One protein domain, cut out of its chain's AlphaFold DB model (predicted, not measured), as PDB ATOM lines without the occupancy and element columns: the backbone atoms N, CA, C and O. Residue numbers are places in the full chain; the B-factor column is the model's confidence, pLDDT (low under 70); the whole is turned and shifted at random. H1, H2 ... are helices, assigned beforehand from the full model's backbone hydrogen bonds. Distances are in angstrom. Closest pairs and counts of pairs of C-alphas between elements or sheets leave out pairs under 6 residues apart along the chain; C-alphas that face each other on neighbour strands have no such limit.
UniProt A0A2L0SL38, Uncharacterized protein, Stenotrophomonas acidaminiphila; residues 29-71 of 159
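This is residues 29 to 71 of the 159 residues of an uncharacterized protein of Stenotrophomonas acidaminiphila (UniProt A0A2L0SL38). Two helices, H1 and H3, form a lopsided V: the last residue of H3 meets H1 partway along it, and the short helix H2 lies at the open side of the V, on the stretch that joins the two. The contacts are few, and the outline is elongated, with spans of 36 by 18 by 11 A. The printed part has 43 residues, with three named helices in the order H1, H2, H3 and no named strand; the class is all helix, with 26 of the 43 residues in the helices. The whole is only just compact, close to loose, with a radius of gyration of the C-alphas of 10.7 A.

Start at Gln 29, the first printed residue, and read on to C-alpha 32 at (20.727, -36.803, 23.283), where H1 begins. H1, residues 32 to 43, runs 16.2 A from first to last C-alpha and ends at C-alpha 43, at (12.334, -37.967, 9.522). After six residues between them you come to H2, residues 50 to 53, which is 5.1 A long. After five more residues, find C-alpha 59 at (6.518, -19.781, 8.118), where H3 begins. H3, residues 59 to 68, runs 14.5 A to C-alpha 68 at (14.039, -30.628, 14.240).

Look first at H1 and H3, which touch; their closest C-alphas are those of Gly 40 and Asp 68, 4.7 A apart. H1 touches H3 with residues 36 to 41 alone. The two helices run opposite ways at a steep tilt of 55 degrees, and their centres are 14.5 A apart. Next compare H2 with H3: they are close but not clearly touching, and their closest C-alphas, those of Phe 52 and Ala 65, are 7.0 A apart. H1 and H2 are only just apart, at 8.3 A between their closest C-alphas. In the backbones of H1 and H3, every O i to N i+4 pair is within hydrogen-bond range; H2, with four residues, is too short for such a pair, and its one O i to N i+3 pair is within range.

The two C-alphas farthest apart are those of Gln 29 and Arg 57, at 35.8 A. From the first printed C-alpha to the last, that of Pro 71 at (22.554, -29.330, 14.829), the distance is 16.6 A. The printed part, residues 29 to 71, has no cut. The link from H1 to H2 is short and the link from H2 to H3 is tight; neither is long. In the B-factor column of this predicted model you will find a mean pLDDT of 85.1 over the printed part, and no printed residue is under 70; the mean is 90 in H1, 78 in H2 and 84 in H3.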
ATOM      1  N   GLN A  29      25.773 -44.481  20.642       88.31
ATOM      2  CA  GLN A  29      26.524 -43.916  21.770       88.31
ATOM      3  C   GLN A  29      26.896 -42.446  21.511       88.31
ATOM      4  O   GLN A  29      28.065 -42.065  21.424       88.31
ATOM      5  N   VAL A  30      25.880 -41.606  21.336       89.12
ATOM      6  CA  VAL A  30      25.999 -40.158  21.150       89.12
ATOM      7  C   VAL A  30      25.093 -39.433  22.132       89.12
ATOM      8  O   VAL A  30      24.156 -40.002  22.684       89.12
ATOM      9  N   SER A  31      25.367 -38.150  22.357       91.25
ATOM     10  CA  SER A  31      24.531 -37.352  23.248       91.25
ATOM     11  C   SER A  31      23.104 -37.204  22.713       91.25
ATOM     12  O   SER A  31      22.875 -37.167  21.504       91.25
ATOM     13  N   GLU A  32      22.148 -36.996  23.616       90.62
ATOM     14  CA  GLU A  32      20.727 -36.803  23.283       90.62
ATOM     15  C   GLU A  32      20.463 -35.658  22.293       90.62
ATOM     16  O   GLU A  32      19.485 -35.662  21.547       90.62
ATOM     17  N   ARG A  33      21.347 -34.653  22.253       90.25
ATOM     18  CA  ARG A  33      21.263 -33.570  21.262       90.25
ATOM     19  C   ARG A  33      21.585 -34.065  19.850       90.25
ATOM     20  O   ARG A  33      20.942 -33.625  18.904       90.25
ATOM     21  N   TRP A  34      22.562 -34.962  19.711       92.50
ATOM     22  CA  TRP A  34      22.892 -35.583  18.428       92.50
ATOM     23  C   TRP A  34      21.808 -36.555  17.982       92.50
ATOM     24  O   TRP A  34      21.405 -36.476  16.828       92.50
ATOM     25  N   LYS A  35      21.272 -37.380  18.891       92.12
ATOM     26  CA  LYS A  35      20.146 -38.274  18.580       92.12
ATOM     27  C   LYS A  35      18.949 -37.505  18.027       92.12
ATOM     28  O   LYS A  35      18.456 -37.832  16.955       92.12
ATOM     29  N   ARG A  36      18.556 -36.403  18.682       91.31
ATOM     30  CA  ARG A  36      17.479 -35.518  18.198       91.31
ATOM     31  C   ARG A  36      17.735 -34.970  16.796       91.31
ATOM     32  O   ARG A  36      16.841 -35.018  15.960       91.31
ATOM     33  N   TYR A  37      18.944 -34.478  16.539       91.25
ATOM     34  CA  TYR A  37      19.325 -33.980  15.217       91.25
ATOM     35  C   TYR A  37      19.286 -35.087  14.153       91.25
ATOM     36  O   TYR A  37      18.733 -34.885  13.073       91.25
ATOM     37  N   PHE A  38      19.820 -36.270  14.462       92.31
ATOM     38  CA  PHE A  38      19.819 -37.415  13.552       92.31
ATOM     39  C   PHE A  38      18.396 -37.891  13.249       92.31
ATOM     40  O   PHE A  38      18.060 -38.094  12.083       92.31
ATOM     41  N   ALA A  39      17.545 -37.991  14.273       90.31
ATOM     42  CA  ALA A  39      16.143 -38.368  14.128       90.31
ATOM     43  C   ALA A  39      15.376 -37.337  13.294       90.31
ATOM     44  O   ALA A  39      14.588 -37.703  12.421       90.31
ATOM     45  N   GLY A  40      15.656 -36.046  13.496       89.19
ATOM     46  CA  GLY A  40      15.136 -34.969  12.661       89.19
ATOM     47  C   GLY A  40      15.522 -35.147  11.195       89.19
ATOM     48  O   GLY A  40      14.651 -35.176  10.330       89.19
ATOM     49  N   ILE A  41      16.810 -35.330  10.896       89.06
ATOM     50  CA  ILE A  41      17.279 -35.542   9.518       89.06
ATOM     51  C   ILE A  41      16.632 -36.776   8.889       89.06
ATOM     52  O   ILE A  41      16.134 -36.699   7.765       89.06
ATOM     53  N   GLN A  42      16.590 -37.899   9.607       88.69
ATOM     54  CA  GLN A  42      15.999 -39.134   9.097       88.69
ATOM     55  C   GLN A  42      14.502 -38.958   8.803       88.69
ATOM     56  O   GLN A  42      14.043 -39.331   7.723       88.69
ATOM     57  N   ARG A  43      13.760 -38.288   9.696       86.56
ATOM     58  CA  ARG A  43      12.334 -37.967   9.522       86.56
ATOM     59  C   ARG A  43      12.053 -37.157   8.256       86.56
ATOM     60  O   ARG A  43      11.006 -37.333   7.641       86.56
ATOM     61  N   TRP A  44      12.967 -36.270   7.867       83.94
ATOM     62  CA  TRP A  44      12.807 -35.409   6.691       83.94
ATOM     63  C   TRP A  44      13.421 -35.987   5.402       83.94
ATOM     64  O   TRP A  44      13.420 -35.308   4.370       83.94
ATOM     65  N   GLY A  45      13.881 -37.243   5.430       80.69
ATOM     66  CA  GLY A  45      14.381 -37.977   4.261       80.69
ATOM     67  C   GLY A  45      15.902 -37.937   4.083       80.69
ATOM     68  O   GLY A  45      16.384 -37.940   2.951       80.69
ATOM     69  N   GLY A  46      16.663 -37.870   5.177       83.06
ATOM     70  CA  GLY A  46      18.127 -37.913   5.153       83.06
ATOM     71  C   GLY A  46      18.767 -36.560   4.829       83.06
ATOM     72  O   GLY A  46      18.111 -35.519   4.836       83.06
ATOM     73  N   LEU A  47      20.069 -36.555   4.524       81.31
ATOM     74  CA  LEU A  47      20.847 -35.323   4.307       81.31
ATOM     75  C   LEU A  47      20.337 -34.432   3.160       81.31
ATOM     76  O   LEU A  47      20.598 -33.229   3.170       81.31
ATOM     77  N   GLN A  48      19.607 -34.991   2.190       78.69
ATOM     78  CA  GLN A  48      19.015 -34.219   1.089       78.69
ATOM     79  C   GLN A  48      17.701 -33.522   1.464       78.69
ATOM     80  O   GLN A  48      17.254 -32.630   0.730       78.69
ATOM     81  N   LEU A  49      17.104 -33.904   2.596       80.62
ATOM     82  CA  LEU A  49      15.888 -33.330   3.170       80.62
ATOM     83  C   LEU A  49      14.742 -33.134   2.145       80.62
ATOM     84  O   LEU A  49      14.156 -32.045   2.079       80.62
ATOM     85  N   PRO A  50      14.402 -34.141   1.313       77.56
ATOM     86  CA  PRO A  50      13.388 -34.002   0.266       77.56
ATOM     87  C   PRO A  50      12.016 -33.610   0.831       77.56
ATOM     88  O   PRO A  50      11.349 -32.736   0.276       77.56
ATOM     89  N   ALA A  51      11.625 -34.169   1.980       76.25
ATOM     90  CA  ALA A  51      10.345 -33.853   2.608       76.25
ATOM     91  C   ALA A  51      10.309 -32.421   3.171       76.25
ATOM     92  O   ALA A  51       9.266 -31.771   3.146       76.25
ATOM     93  N   PHE A  52      11.450 -31.886   3.622       78.81
ATOM     94  CA  PHE A  52      11.551 -30.486   4.044       78.81
ATOM     95  C   PHE A  52      11.422 -29.534   2.849       78.81
ATOM     96  O   PHE A  52      10.744 -28.509   2.934       78.81
ATOM     97  N   LYS A  53      12.049 -29.874   1.714       77.88
ATOM     98  CA  LYS A  53      11.972 -29.084   0.473       77.88
ATOM     99  C   LYS A  53      10.545 -29.044  -0.088       77.88
ATOM    100  O   LYS A  53      10.147 -28.012  -0.624       77.88
ATOM    101  N   ALA A  54       9.775 -30.116   0.100       81.50
ATOM    102  CA  ALA A  54       8.373 -30.220  -0.304       81.50
ATOM    103  C   ALA A  54       7.381 -29.481   0.622       81.50
ATOM    104  O   ALA A  54       6.200 -29.378   0.290       81.50
ATOM    105  N   LEU A  55       7.824 -28.955   1.775       80.06
ATOM    106  CA  LEU A  55       6.934 -28.237   2.691       80.06
ATOM    107  C   LEU A  55       6.358 -26.964   2.046       80.06
ATOM    108  O   LEU A  55       7.105 -26.182   1.441       80.06
ATOM    109  N   PRO A  56       5.063 -26.669   2.275       77.88
ATOM    110  CA  PRO A  56       4.482 -25.390   1.890       77.88
ATOM    111  C   PRO A  56       5.243 -24.238   2.560       77.88
ATOM    112  O   PRO A  56       5.744 -24.366   3.681       77.88
ATOM    113  N   ARG A  57       5.305 -23.075   1.895       77.88
ATOM    114  CA  ARG A  57       6.025 -21.874   2.375       77.88
ATOM    115  C   ARG A  57       5.415 -21.224   3.633       77.88
ATOM    116  O   ARG A  57       5.742 -20.085   3.949       77.88
ATOM    117  N   SER A  58       4.564 -21.929   4.379       85.31
ATOM    118  CA  SER A  58       4.082 -21.480   5.685       85.31
ATOM    119  C   SER A  58       5.253 -21.335   6.658       85.31
ATOM    120  O   SER A  58       5.983 -22.303   6.906       85.31
ATOM    121  N   VAL A  59       5.406 -20.138   7.224       81.81
ATOM    122  CA  VAL A  59       6.518 -19.781   8.118       81.81
ATOM    123  C   VAL A  59       6.567 -20.697   9.342       81.81
ATOM    124  O   VAL A  59       7.636 -21.190   9.693       81.81
ATOM    125  N   GLU A  60       5.418 -20.995   9.950       85.62
ATOM    126  CA  GLU A  60       5.329 -21.818  11.164       85.62
ATOM    127  C   GLU A  60       5.808 -23.255  10.943       85.62
ATOM    128  O   GLU A  60       6.695 -23.725  11.658       85.62
ATOM    129  N   LYS A  61       5.292 -23.944   9.910       81.25
ATOM    130  CA  LYS A  61       5.696 -25.330   9.610       81.25
ATOM    131  C   LYS A  61       7.170 -25.415   9.228       81.25
ATOM    132  O   LYS A  61       7.858 -26.331   9.670       81.25
ATOM    133  N   ARG A  62       7.683 -24.443   8.460       82.56
ATOM    134  CA  ARG A  62       9.114 -24.371   8.132       82.56
ATOM    135  C   ARG A  62       9.971 -24.144   9.372       82.56
ATOM    136  O   ARG A  62      10.998 -24.795   9.512       82.56
ATOM    137  N   ARG A  63       9.555 -23.266  10.287       84.88
ATOM    138  CA  ARG A  63      10.283 -23.000  11.536       84.88
ATOM    139  C   ARG A  63      10.319 -24.225  12.447       84.88
ATOM    140  O   ARG A  63      11.377 -24.534  12.986       84.88
ATOM    141  N   ALA A  64       9.197 -24.929  12.584       84.12
ATOM    142  CA  ALA A  64       9.135 -26.183  13.329       84.12
ATOM    143  C   ALA A  64      10.063 -27.240  12.711       84.12
ATOM    144  O   ALA A  64      10.892 -27.812  13.411       84.12
ATOM    145  N   ALA A  65      10.009 -27.414  11.390       84.44
ATOM    146  CA  ALA A  65      10.863 -28.370  10.696       84.44
ATOM    147  C   ALA A  65      12.360 -28.019  10.802       84.44
ATOM    148  O   ALA A  65      13.172 -28.908  11.034       84.44
ATOM    149  N   MET A  66      12.731 -26.733  10.721       85.19
ATOM    150  CA  MET A  66      14.114 -26.274  10.932       85.19
ATOM    151  C   MET A  66      14.627 -26.572  12.344       85.19
ATOM    152  O   MET A  66      15.804 -26.880  12.506       85.19
ATOM    153  N   LYS A  67      13.756 -26.498  13.358       86.25
ATOM    154  CA  LYS A  67      14.116 -26.815  14.745       86.25
ATOM    155  C   LYS A  67      14.473 -28.295  14.912       86.25
ATOM    156  O   LYS A  67      15.395 -28.601  15.662       86.25
ATOM    157  N   ASP A  68      13.783 -29.183  14.196       84.81
ATOM    158  CA  ASP A  68      14.039 -30.628  14.240       84.81
ATOM    159  C   ASP A  68      15.393 -30.992  13.606       84.81
ATOM    160  O   ASP A  68      16.100 -31.861  14.106       84.81
ATOM    161  N   ILE A  69      15.790 -30.296  12.535       87.31
ATOM    162  CA  ILE A  69      17.073 -30.500  11.835       87.31
ATOM    163  C   ILE A  69      18.184 -29.571  12.333       87.31
ATOM    164  O   ILE A  69      19.194 -29.395  11.653       87.31
ATOM    165  N   GLN A  70      18.019 -28.944  13.500       88.38
ATOM    166  CA  GLN A  70      19.018 -28.024  14.026       88.38
ATOM    167  C   GLN A  70      20.166 -28.800  14.694       88.38
ATOM    168  O   GLN A  70      19.936 -29.507  15.680       88.38
ATOM    169  N   PRO A  71      21.414 -28.666  14.212       89.25
ATOM    170  CA  PRO A  71      22.554 -29.330  14.829       89.25
ATOM    171  C   PRO A  71      22.892 -28.734  16.209       89.25
ATOM    172  O   PRO A  71      22.530 -27.593  16.519       89.25
TER     173      PRO A  71